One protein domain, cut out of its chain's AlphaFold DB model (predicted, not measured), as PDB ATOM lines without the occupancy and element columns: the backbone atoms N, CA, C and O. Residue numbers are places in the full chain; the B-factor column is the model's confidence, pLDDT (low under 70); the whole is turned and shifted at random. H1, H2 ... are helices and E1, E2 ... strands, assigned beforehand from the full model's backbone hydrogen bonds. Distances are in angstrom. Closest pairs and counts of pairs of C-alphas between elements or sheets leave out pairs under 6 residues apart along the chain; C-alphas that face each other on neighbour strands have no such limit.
ATOM      1  N   ASP A  12     125.745 185.559 131.811       93.44
ATOM      2  CA  ASP A  12     125.871 186.475 132.937       93.44
ATOM      3  C   ASP A  12     124.726 187.488 132.883       93.44
ATOM      4  O   ASP A  12     124.445 188.074 131.833       93.44
ATOM      5  N   LEU A  13     124.032 187.651 134.005       92.00
ATOM      6  CA  LEU A  13     122.911 188.572 134.163       92.00
ATOM      7  C   LEU A  13     123.182 189.467 135.369       92.00
ATOM      8  O   LEU A  13     123.186 188.988 136.504       92.00
ATOM      9  N   ASP A  14     123.365 190.757 135.112       89.88
ATOM     10  CA  ASP A  14     123.569 191.781 136.131       89.88
ATOM     11  C   ASP A  14     122.285 192.574 136.383       89.88
ATOM     12  O   ASP A  14     121.653 193.090 135.457       89.88
ATOM     13  N   PHE A  15     121.925 192.711 137.656       87.50
ATOM     14  CA  PHE A  15     120.860 193.592 138.121       87.50
ATOM     15  C   PHE A  15     121.521 194.808 138.761       87.50
ATOM     16  O   PHE A  15     121.757 194.834 139.964       87.50
ATOM     17  N   ILE A  16     121.864 195.793 137.930       83.62
ATOM     18  CA  ILE A  16     122.580 197.009 138.331       83.62
ATOM     19  C   ILE A  16     121.943 198.251 137.707       83.62
ATOM     20  O   ILE A  16     121.262 198.171 136.682       83.62
ATOM     21  N   ASP A  17     122.196 199.406 138.313       82.69
ATOM     22  CA  ASP A  17     121.969 200.698 137.675       82.69
ATOM     23  C   ASP A  17     123.175 201.044 136.788       82.69
ATOM     24  O   ASP A  17     124.312 201.076 137.258       82.69
ATOM     25  N   THR A  18     122.932 201.259 135.495       81.38
ATOM     26  CA  THR A  18     123.964 201.599 134.502       81.38
ATOM     27  C   THR A  18     124.009 203.092 134.174       81.38
ATOM     28  O   THR A  18     124.766 203.506 133.292       81.38
ATOM     29  N   THR A  19     123.200 203.919 134.845       80.62
ATOM     30  CA  THR A  19     123.170 205.359 134.595       80.62
ATOM     31  C   THR A  19     124.444 206.046 135.097       80.62
ATOM     32  O   THR A  19     125.036 205.688 136.111       80.62
ATOM     33  N   ALA A  20     124.912 207.046 134.344       70.00
ATOM     34  CA  ALA A  20     126.228 207.654 134.554       70.00
ATOM     35  C   ALA A  20     126.330 208.544 135.809       70.00
ATOM     36  O   ALA A  20     127.429 208.961 136.161       70.00
ATOM     37  N   ASN A  21     125.211 208.859 136.468       61.34
ATOM     38  CA  ASN A  21     125.177 209.731 137.636       61.34
ATOM     39  C   ASN A  21     124.182 209.198 138.672       61.34
ATOM     40  O   ASN A  21     122.976 209.305 138.475       61.34
ATOM     41  N   GLN A  22     124.749 208.779 139.808       59.59
ATOM     42  CA  GLN A  22     124.133 208.190 141.006       59.59
ATOM     43  C   GLN A  22     123.991 206.664 140.959       59.59
ATOM     44  O   GLN A  22     123.442 206.094 140.035       59.59
ATOM     45  N   SER A  23     124.513 206.010 142.001       72.25
ATOM     46  CA  SER A  23     124.247 204.602 142.285       72.25
ATOM     47  C   SER A  23     122.853 204.524 142.894       72.25
ATOM     48  O   SER A  23     122.687 204.966 144.036       72.25
ATOM     49  N   ALA A  24     121.870 203.980 142.172       74.25
ATOM     50  CA  ALA A  24     120.560 203.716 142.756       74.25
ATOM     51  C   ALA A  24     120.696 202.943 144.086       74.25
ATOM     52  O   ALA A  24     121.560 202.062 144.221       74.25
ATOM     53  N   PRO A  25     119.878 203.263 145.105       78.50
ATOM     54  CA  PRO A  25     119.881 202.517 146.354       78.50
ATOM     55  C   PRO A  25     119.493 201.055 146.103       78.50
ATOM     56  O   PRO A  25     118.708 200.741 145.207       78.50
ATOM     57  N   ALA A  26     119.988 200.141 146.944       74.31
ATOM     58  CA  ALA A  26     119.718 198.706 146.812       74.31
ATOM     59  C   ALA A  26     118.213 198.376 146.739       74.31
ATOM     60  O   ALA A  26     117.831 197.424 146.069       74.31
ATOM     61  N   THR A  27     117.352 199.181 147.371       77.88
ATOM     62  CA  THR A  27     115.885 199.067 147.294       77.88
ATOM     63  C   THR A  27     115.320 199.248 145.882       77.88
ATOM     64  O   THR A  27     114.290 198.664 145.572       77.88
ATOM     65  N   GLU A  28     115.963 200.042 145.025       79.06
ATOM     66  CA  GLU A  28     115.512 200.308 143.649       79.06
ATOM     67  C   GLU A  28     116.036 199.269 142.645       79.06
ATOM     68  O   GLU A  28     115.372 198.959 141.647       79.06
ATOM     69  N   ILE A  29     117.203 198.691 142.945       81.56
ATOM     70  CA  ILE A  29     117.841 197.617 142.170       81.56
ATOM     71  C   ILE A  29     117.258 196.238 142.534       81.56
ATOM     72  O   ILE A  29     117.232 195.327 141.707       81.56
ATOM     73  N   CYS A  30     116.738 196.075 143.752       84.38
ATOM     74  CA  CYS A  30     116.156 194.837 144.269       84.38
ATOM     75  C   CYS A  30     114.839 194.470 143.559       84.38
ATOM     76  O   CYS A  30     113.739 194.754 144.026       84.38
ATOM     77  N   ARG A  31     114.960 193.838 142.384       83.12
ATOM     78  CA  ARG A  31     113.829 193.396 141.546       83.12
ATOM     79  C   ARG A  31     113.465 191.929 141.741       83.12
ATOM     80  O   ARG A  31     112.309 191.560 141.549       83.12
ATOM     81  N   ILE A  32     114.443 191.097 142.094       90.06
ATOM     82  CA  ILE A  32     114.267 189.652 142.246       90.06
ATOM     83  C   ILE A  32     114.625 189.256 143.671       90.06
ATOM     84  O   ILE A  32     115.794 189.263 144.054       90.06
ATOM     85  N   ASP A  33     113.609 188.864 144.433       91.00
ATOM     86  CA  ASP A  33     113.779 188.295 145.767       91.00
ATOM     87  C   ASP A  33     114.590 186.988 145.713       91.00
ATOM     88  O   ASP A  33     114.298 186.079 144.923       91.00
ATOM     89  N   SER A  34     115.619 186.896 146.556       91.06
ATOM     90  CA  SER A  34     116.557 185.773 146.549       91.06
ATOM     91  C   SER A  34     115.909 184.453 146.979       91.06
ATOM     92  O   SER A  34     116.241 183.399 146.429       91.06
ATOM     93  N   ASP A  35     114.989 184.475 147.943       91.81
ATOM     94  CA  ASP A  35     114.375 183.253 148.470       91.81
ATOM     95  C   ASP A  35     113.367 182.674 147.478       91.81
ATOM     96  O   ASP A  35     113.328 181.457 147.252       91.81
ATOM     97  N   ARG A  36     112.616 183.546 146.798       93.69
ATOM     98  CA  ARG A  36     111.751 183.167 145.679       93.69
ATOM     99  C   ARG A  36     112.561 182.574 144.529       93.69
ATOM    100  O   ARG A  36     112.179 181.526 144.005       93.69
ATOM    101  N   PHE A  37     113.677 183.201 144.155       94.50
ATOM    102  CA  PHE A  37     114.559 182.694 143.100       94.50
ATOM    103  C   PHE A  37     115.122 181.308 143.453       94.50
ATOM    104  O   PHE A  37     115.006 180.361 142.671       94.50
ATOM    105  N   ALA A  38     115.647 181.160 144.672       94.69
ATOM    106  CA  ALA A  38     116.188 179.899 145.172       94.69
ATOM    107  C   ALA A  38     115.134 178.785 145.203       94.69
ATOM    108  O   ALA A  38     115.416 177.648 144.821       94.69
ATOM    109  N   SER A  39     113.914 179.105 145.638       95.44
ATOM    110  CA  SER A  39     112.795 178.158 145.669       95.44
ATOM    111  C   SER A  39     112.417 177.680 144.268       95.44
ATOM    112  O   SER A  39     112.174 176.489 144.077       95.44
ATOM    113  N   GLY A  40     112.444 178.575 143.275       96.75
ATOM    114  CA  GLY A  40     112.216 178.228 141.872       96.75
ATOM    115  C   GLY A  40     113.227 177.208 141.342       96.75
ATOM    116  O   GLY A  40     112.832 176.195 140.769       96.75
ATOM    117  N   LEU A  41     114.524 177.418 141.593       96.62
ATOM    118  CA  LEU A  41     115.571 176.477 141.175       96.62
ATOM    119  C   LEU A  41     115.476 175.133 141.910       96.62
ATOM    120  O   LEU A  41     115.579 174.075 141.286       96.62
ATOM    121  N   LYS A  42     115.209 175.149 143.220       96.50
ATOM    122  CA  LYS A  42     115.005 173.922 144.007       96.50
ATOM    123  C   LYS A  42     113.812 173.109 143.501       96.50
ATOM    124  O   LYS A  42     113.923 171.893 143.378       96.50
ATOM    125  N   ALA A  43     112.708 173.764 143.137       97.31
ATOM    126  CA  ALA A  43     111.541 173.101 142.550       97.31
ATOM    127  C   ALA A  43     111.847 172.437 141.193       97.31
ATOM    128  O   ALA A  43     111.164 171.498 140.797       97.31
ATOM    129  N   GLN A  44     112.895 172.891 140.499       96.25
ATOM    130  CA  GLN A  44     113.411 172.281 139.270       96.25
ATOM    131  C   GLN A  44     114.480 171.199 139.537       96.25
ATOM    132  O   GLN A  44     115.097 170.698 138.600       96.25
ATOM    133  N   GLY A  45     114.722 170.821 140.794       96.69
ATOM    134  CA  GLY A  45     115.656 169.753 141.158       96.69
ATOM    135  C   GLY A  45     117.121 170.181 141.256       96.69
ATOM    136  O   GLY A  45     118.001 169.325 141.228       96.69
ATOM    137  N   PHE A  46     117.407 171.482 141.360       97.50
ATOM    138  CA  PHE A  46     118.758 171.934 141.686       97.50
ATOM    139  C   PHE A  46     119.066 171.742 143.173       97.50
ATOM    140  O   PHE A  46     118.262 172.092 144.042       97.50
ATOM    141  N   VAL A  47     120.273 171.259 143.467       96.38
ATOM    142  CA  VAL A  47     120.833 171.212 144.822       96.38
ATOM    143  C   VAL A  47     121.451 172.567 145.141       96.38
ATOM    144  O   VAL A  47     122.203 173.101 144.334       96.38
ATOM    145  N   CYS A  48     121.117 173.130 146.300       94.94
ATOM    146  CA  CYS A  48     121.532 174.466 146.725       94.94
ATOM    147  C   CYS A  48     122.622 174.379 147.796       94.94
ATOM    148  O   CYS A  48     122.422 173.723 148.816       94.94
ATOM    149  N   GLU A  49     123.703 175.134 147.623       92.69
ATOM    150  CA  GLU A  49     124.804 175.238 148.581       92.69
ATOM    151  C   GLU A  49     125.177 176.707 148.801       92.69
ATOM    152  O   GLU A  49     125.240 177.497 147.859       92.69
ATOM    153  N   SER A  50     125.415 177.087 150.058       89.38
ATOM    154  CA  SER A  50     125.935 178.419 150.391       89.38
ATOM    155  C   SER A  50     127.451 178.354 150.461       89.38
ATOM    156  O   SER A  50     127.990 177.529 151.199       89.38
ATOM    157  N   VAL A  51     128.131 179.223 149.717       82.31
ATOM    158  CA  VAL A  51     129.590 179.304 149.737       82.31
ATOM    159  C   VAL A  51     129.998 180.533 150.528       82.31
ATOM    160  O   VAL A  51     129.653 181.663 150.180       82.31
ATOM    161  N   SER A  52     130.724 180.308 151.619       80.62
ATOM    162  CA  SER A  52     131.276 181.381 152.442       80.62
ATOM    163  C   SER A  52     132.609 181.860 151.879       80.62
ATOM    164  O   SER A  52     133.469 181.051 151.538       80.62
ATOM    165  N   GLY A  53     132.774 183.176 151.791       73.69
ATOM    166  CA  GLY A  53     134.038 183.810 151.437       73.69
ATOM    167  C   GLY A  53     134.982 183.943 152.630       73.69
ATOM    168  O   GLY A  53     134.701 183.492 153.748       73.69
ATOM    169  N   GLU A  54     136.101 184.623 152.390       69.56
ATOM    170  CA  GLU A  54     137.009 185.075 153.442       69.56
ATOM    171  C   GLU A  54     136.198 185.879 154.479       69.56
ATOM    172  O   GLU A  54     135.363 186.707 154.118       69.56
ATOM    173  N   HIS A  55     136.369 185.584 155.770       73.69
ATOM    174  CA  HIS A  55     135.554 186.090 156.898       73.69
ATOM    175  C   HIS A  55     134.203 185.399 157.166       73.69
ATOM    176  O   HIS A  55     133.423 185.899 157.979       73.69
ATOM    177  N   GLY A  56     133.908 184.252 156.544       61.34
ATOM    178  CA  GLY A  56     132.757 183.414 156.923       61.34
ATOM    179  C   GLY A  56     131.388 183.999 156.558       61.34
ATOM    180  O   GLY A  56     130.357 183.429 156.914       61.34
ATOM    181  N   ARG A  57     131.364 185.121 155.832       66.81
ATOM    182  CA  ARG A  57     130.153 185.667 155.215       66.81
ATOM    183  C   ARG A  57     129.850 184.869 153.955       66.81
ATOM    184  O   ARG A  57     130.774 184.544 153.215       66.81
ATOM    185  N   VAL A  58     128.577 184.573 153.703       67.44
ATOM    186  CA  VAL A  58     128.159 183.968 152.430       67.44
ATOM    187  C   VAL A  58     128.577 184.915 151.305       67.44
ATOM    188  O   VAL A  58     128.112 186.051 151.264       67.44
ATOM    189  N   ALA A  59     129.487 184.455 150.449       75.56
ATOM    190  CA  ALA A  59     129.938 185.191 149.276       75.56
ATOM    191  C   ALA A  59     128.906 185.054 148.155       75.56
ATOM    192  O   ALA A  59     128.473 186.053 147.595       75.56
ATOM    193  N   TYR A  60     128.458 183.822 147.902       81.75
ATOM    194  CA  TYR A  60     127.447 183.511 146.898       81.75
ATOM    195  C   TYR A  60     126.688 182.234 147.254       81.75
ATOM    196  O   TYR A  60     127.087 181.450 148.123       81.75
ATOM    197  N   VAL A  61     125.582 182.008 146.554       91.81
ATOM    198  CA  VAL A  61     124.852 180.741 146.605       91.81
ATOM    199  C   VAL A  61     124.944 180.060 145.259       91.81
ATOM    200  O   VAL A  61     124.707 180.679 144.228       91.81
ATOM    201  N   GLN A  62     125.304 178.781 145.275       94.25
ATOM    202  CA  GLN A  62     125.370 177.970 144.074       94.25
ATOM    203  C   GLN A  62     124.241 176.949 144.041       94.25
ATOM    204  O   GLN A  62     123.847 176.381 145.060       94.25
ATOM    205  N   PHE A  63     123.751 176.704 142.838       96.56
ATOM    206  CA  PHE A  63     122.755 175.699 142.528       96.56
ATOM    207  C   PHE A  63     123.334 174.775 141.466       96.56
ATOM    208  O   PHE A  63     123.832 175.253 140.447       96.56
ATOM    209  N   GLN A  64     123.272 173.465 141.677       95.38
ATOM    210  CA  GLN A  64     123.811 172.489 140.730       95.38
ATOM    211  C   GLN A  64     122.769 171.437 140.356       95.38
ATOM    212  O   GLN A  64     122.043 170.928 141.214       95.38
ATOM    213  N   ARG A  65     122.707 171.106 139.062       94.94
ATOM    214  CA  ARG A  65     121.912 170.002 138.512       94.94
ATOM    215  C   ARG A  65     122.603 169.452 137.267       94.94
ATOM    216  O   ARG A  65     122.761 170.165 136.280       94.94
ATOM    217  N   GLU A  66     122.973 168.174 137.295       90.06
ATOM    218  CA  GLU A  66     123.684 167.498 136.199       90.06
ATOM    219  C   GLU A  66     124.942 168.263 135.737       90.06
ATOM    220  O   GLU A  66     125.923 168.341 136.470       90.06
ATOM    221  N   ARG A  67     124.929 168.808 134.512       87.88
ATOM    222  CA  ARG A  67     126.020 169.587 133.907       87.88
ATOM    223  C   ARG A  67     125.763 171.093 133.925       87.88
ATOM    224  O   ARG A  67     126.466 171.804 133.220       87.88
ATOM    225  N   MET A  68     124.757 171.545 134.672       91.19
ATOM    226  CA  MET A  68     124.392 172.949 134.792       91.19
ATOM    227  C   MET A  68     124.665 173.440 136.206       91.19
ATOM    228  O   MET A  68     124.243 172.819 137.192       91.19
ATOM    229  N   ARG A  69     125.322 174.587 136.301       94.38
ATOM    230  CA  ARG A  69     125.517 175.304 137.551       94.38
ATOM    231  C   ARG A  69     125.014 176.735 137.403       94.38
ATOM    232  O   ARG A  69     125.129 177.362 136.358       94.38
ATOM    233  N   VAL A  70     124.389 177.219 138.470       96.12
ATOM    234  CA  VAL A  70     123.888 178.587 138.591       96.12
ATOM    235  C   VAL A  70     124.505 179.192 139.842       96.12
ATOM    236  O   VAL A  70     124.312 178.665 140.937       96.12
ATOM    237  N   ILE A  71     125.261 180.273 139.691       95.50
ATOM    238  CA  ILE A  71     125.869 181.022 140.796       95.50
ATOM    239  C   ILE A  71     125.091 182.319 140.958       95.50
ATOM    240  O   ILE A  71     124.808 182.994 139.974       95.50
ATOM    241  N   VAL A  72     124.721 182.637 142.195       94.50
ATOM    242  CA  VAL A  72     123.904 183.798 142.538       94.50
ATOM    243  C   VAL A  72     124.619 184.631 143.586       94.50
ATOM    244  O   VAL A  72     124.761 184.195 144.737       94.50
ATOM    245  N   ASP A  73     124.975 185.852 143.206       91.44
ATOM    246  CA  ASP A  73     125.400 186.882 144.148       91.44
ATOM    247  C   ASP A  73     124.181 187.651 144.647       91.44
ATOM    248  O   ASP A  73     123.211 187.892 143.915       91.44
ATOM    249  N   ARG A  74     124.222 188.040 145.922       89.75
ATOM    250  CA  ARG A  74     123.093 188.670 146.610       89.75
ATOM    251  C   ARG A  74     123.472 190.038 147.138       89.75
ATOM    252  O   ARG A  74     124.555 190.216 147.686       89.75
ATOM    253  N   ILE A  75     122.527 190.968 147.073       86.75
ATOM    254  CA  ILE A  75     122.608 192.257 147.755       86.75
ATOM    255  C   ILE A  75     121.614 192.296 148.915       86.75
ATOM    256  O   ILE A  75     120.472 191.848 148.798       86.75
ATOM    257  N   GLY A  76     122.058 192.800 150.066       85.81
ATOM    258  CA  GLY A  76     121.199 193.007 151.227       85.81
ATOM    259  C   GLY A  76     120.454 194.331 151.122       85.81
ATOM    260  O   GLY A  76     121.075 195.373 150.918       85.81
ATOM    261  N   VAL A  77     119.137 194.300 151.307       79.62
ATOM    262  CA  VAL A  77     118.325 195.513 151.408       79.62
ATOM    263  C   VAL A  77     118.136 195.868 152.884       79.62
ATOM    264  O   VAL A  77     117.606 195.044 153.641       79.62
ATOM    265  N   PRO A  78     118.574 197.058 153.333       77.44
ATOM    266  CA  PRO A  78     118.395 197.468 154.715       77.44
ATOM    267  C   PRO A  78     116.911 197.683 155.041       77.44
ATOM    268  O   PRO A  78     116.115 198.117 154.213       77.44
ATOM    269  N   SER A  79     116.548 197.376 156.281       72.19
ATOM    270  CA  SER A  79     115.284 197.768 156.906       72.19
ATOM    271  C   SER A  79     115.277 199.269 157.234       72.19
ATOM    272  O   SER A  79     116.233 199.990 156.948       72.19
ATOM    273  N   THR A  80     114.238 199.745 157.927       66.44
ATOM    274  CA  THR A  80     114.170 201.092 158.531       66.44
ATOM    275  C   THR A  80     115.370 201.448 159.426       66.44
ATOM    276  O   THR A  80     115.549 202.617 159.756       66.44
ATOM    277  N   SER A  81     116.216 200.475 159.794       64.44
ATOM    278  CA  SER A  81     117.545 200.694 160.367       64.44
ATOM    279  C   SER A  81     118.644 200.172 159.425       64.44
ATOM    280  O   SER A  81     118.621 198.987 159.075       64.44
ATOM    281  N   PRO A  82     119.677 200.979 159.095       62.75
ATOM    282  CA  PRO A  82     120.775 200.571 158.209       62.75
ATOM    283  C   PRO A  82     121.574 199.354 158.699       62.75
ATOM    284  O   PRO A  82     122.292 198.733 157.923       62.75
ATOM    285  N   ARG A  83     121.484 199.017 159.994       64.94
ATOM    286  CA  ARG A  83     122.198 197.875 160.593       64.94
ATOM    287  C   ARG A  83     121.472 196.538 160.439       64.94
ATOM    288  O   ARG A  83     122.064 195.509 160.743       64.94
ATOM    289  N   HIS A  84     120.215 196.539 160.000       70.88
ATOM    290  CA  HIS A  84     119.411 195.329 159.844       70.88
ATOM    291  C   HIS A  84     119.046 195.130 158.380       70.88
ATOM    292  O   HIS A  84     118.377 195.981 157.800       70.88
ATOM    293  N   ILE A  85     119.445 193.997 157.804       77.31
ATOM    294  CA  ILE A  85     119.006 193.577 156.472       77.31
ATOM    295  C   ILE A  85     117.593 193.004 156.593       77.31
ATOM    296  O   ILE A  85     117.378 192.051 157.338       77.31
ATOM    297  N   ALA A  86     116.634 193.606 155.889       79.88
ATOM    298  CA  ALA A  86     115.245 193.153 155.875       79.88
ATOM    299  C   ALA A  86     115.067 191.902 155.006       79.88
ATOM    300  O   ALA A  86     114.344 190.986 155.383       79.88
ATOM    301  N   HIS A  87     115.710 191.883 153.838       84.44
ATOM    302  CA  HIS A  87     115.686 190.779 152.880       84.44
ATOM    303  C   HIS A  87     116.891 190.874 151.935       84.44
ATOM    304  O   HIS A  87     117.623 191.869 151.934       84.44
ATOM    305  N   THR A  88     117.110 189.828 151.137       89.44
ATOM    306  CA  THR A  88     118.185 189.791 150.136       89.44
ATOM    307  C   THR A  88     117.618 189.651 148.734       89.44
ATOM    308  O   THR A  88     116.651 188.924 148.509       89.44
ATOM    309  N   CYS A  89     118.241 190.337 147.787       91.31
ATOM    310  CA  CYS A  89     117.876 190.310 146.379       91.31
ATOM    311  C   CYS A  89     118.998 189.719 145.533       91.31
ATOM    312  O   CYS A  89     120.168 189.788 145.912       91.31
ATOM    313  N   VAL A  90     118.641 189.159 144.381       92.00
ATOM    314  CA  VAL A  90     119.603 188.736 143.359       92.00
ATOM    315  C   VAL A  90     120.267 189.974 142.764       92.00
ATOM    316  O   VAL A  90     119.578 190.889 142.318       92.00
ATOM    317  N   HIS A  91     121.597 189.991 142.772       90.62
ATOM    318  CA  HIS A  91     122.411 191.057 142.189       90.62
ATOM    319  C   HIS A  91     123.065 190.609 140.879       90.62
ATOM    320  O   HIS A  91     123.079 191.352 139.903       90.62
ATOM    321  N   HIS A  92     123.579 189.382 140.850       92.19
ATOM    322  CA  HIS A  92     124.217 188.800 139.676       92.19
ATOM    323  C   HIS A  92     123.884 187.313 139.583       92.19
ATOM    324  O   HIS A  92     123.768 186.631 140.608       92.19
ATOM    325  N   VAL A  93     123.723 186.816 138.358       94.75
ATOM    326  CA  VAL A  93     123.547 185.391 138.068       94.75
ATOM    327  C   VAL A  93     124.513 184.963 136.974       94.75
ATOM    328  O   VAL A  93     124.457 185.487 135.866       94.75
ATOM    329  N   THR A  94     125.319 183.945 137.263       95.62
ATOM    330  CA  THR A  94     126.093 183.204 136.259       95.62
ATOM    331  C   THR A  94     125.446 181.843 136.015       95.62
ATOM    332  O   THR A  94     125.131 181.141 136.975       95.62
ATOM    333  N   VAL A  95     125.308 181.430 134.753       94.38
ATOM    334  CA  VAL A  95     124.914 180.067 134.356       94.38
ATOM    335  C   VAL A  95     126.007 179.443 133.493       94.38
ATOM    336  O   VAL A  95     126.428 180.067 132.516       94.38
ATOM    337  N   ASP A  96     126.451 178.231 133.842       89.81
ATOM    338  CA  ASP A  96     127.513 177.484 133.148       89.81
ATOM    339  C   ASP A  96     127.363 175.951 133.149       89.81
ATOM    340  O   ASP A  96     126.448 175.418 133.823       89.81
TER     341      ASP A  96
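Overview. This is residues 12 to 96 of the 96 residues of an uncharacterized protein of Stenotrophomonas sp (UniProt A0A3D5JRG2). A twisted wall of five strands has helix H2 packed over one face, with short H1 over the same face and the other face bare of named helices. The long strands E4 and E5 cross the middle, and residues 18 to 23 stick out. The 85 printed residues include two named helices and five named strands, in the order E1, H1, H2, E2, E3, E4, E5; the class is mixed, helices and strands. The sheet, E1 E5 E4 E3 E2, is antiparallel throughout. The whole is only just compact, close to loose, with a radius of gyration of the C-alphas of 13.9 A and spans of 41 by 28 by 26 A.

Along the chain. E1, residues 12 to 14, begins at C-alpha 12 (125.871, 186.475, 132.937). H1 is residues 26 to 29 and H2 residues 34 to 43, 14.2 A long. E2 is residues 47 to 52, 16.4 A, and E3 residues 58 to 65, 20.7 A. E4, residues 68 to 78, spans 32.2 A. E5, residues 85 to 95, spans 26.6 A and ends at C-alpha 95 (124.914, 180.067, 134.356).

Arrangement. Edge strand E1 is antiparallel to E5, with N 13 and O 93 2.9 A apart. E2, E3, E4 and E5 form a meander, each strand the antiparallel neighbour of the one before, in three hairpins. N 49 and O 62 are 2.9 A apart, N 63 and O 70 2.8 A, and N 73 and O 92 3.0 A, within hydrogen-bond range. H2 is on the sheet at a height of 6.8 A, over E2 and along the strands, at 13 degrees to E2 on the local plane; this makes two layers, a helix on one face of a sheet. Its closest C-alphas to E5 are those of Ser 34 and Cys 89, 4.7 A. H1 is on the same face at a height of 7.3 A, only just over E4, with 3 of its 4 C-alphas. H1 and H2 are apart. In H2 every O i to N i+4 pair is within hydrogen-bond range; H1 is too short for one.

Size, cuts and confidence. The C-alphas of Asn 21 and Glu 66 are farthest apart, at 42.3 A. The printed part has no cut, and the link E1 to H1, 11 residues, is long. Mean pLDDT of the printed part is 84.9; residues 21 to 22, 54, 56 to 58 and 80 to 83 are under 70.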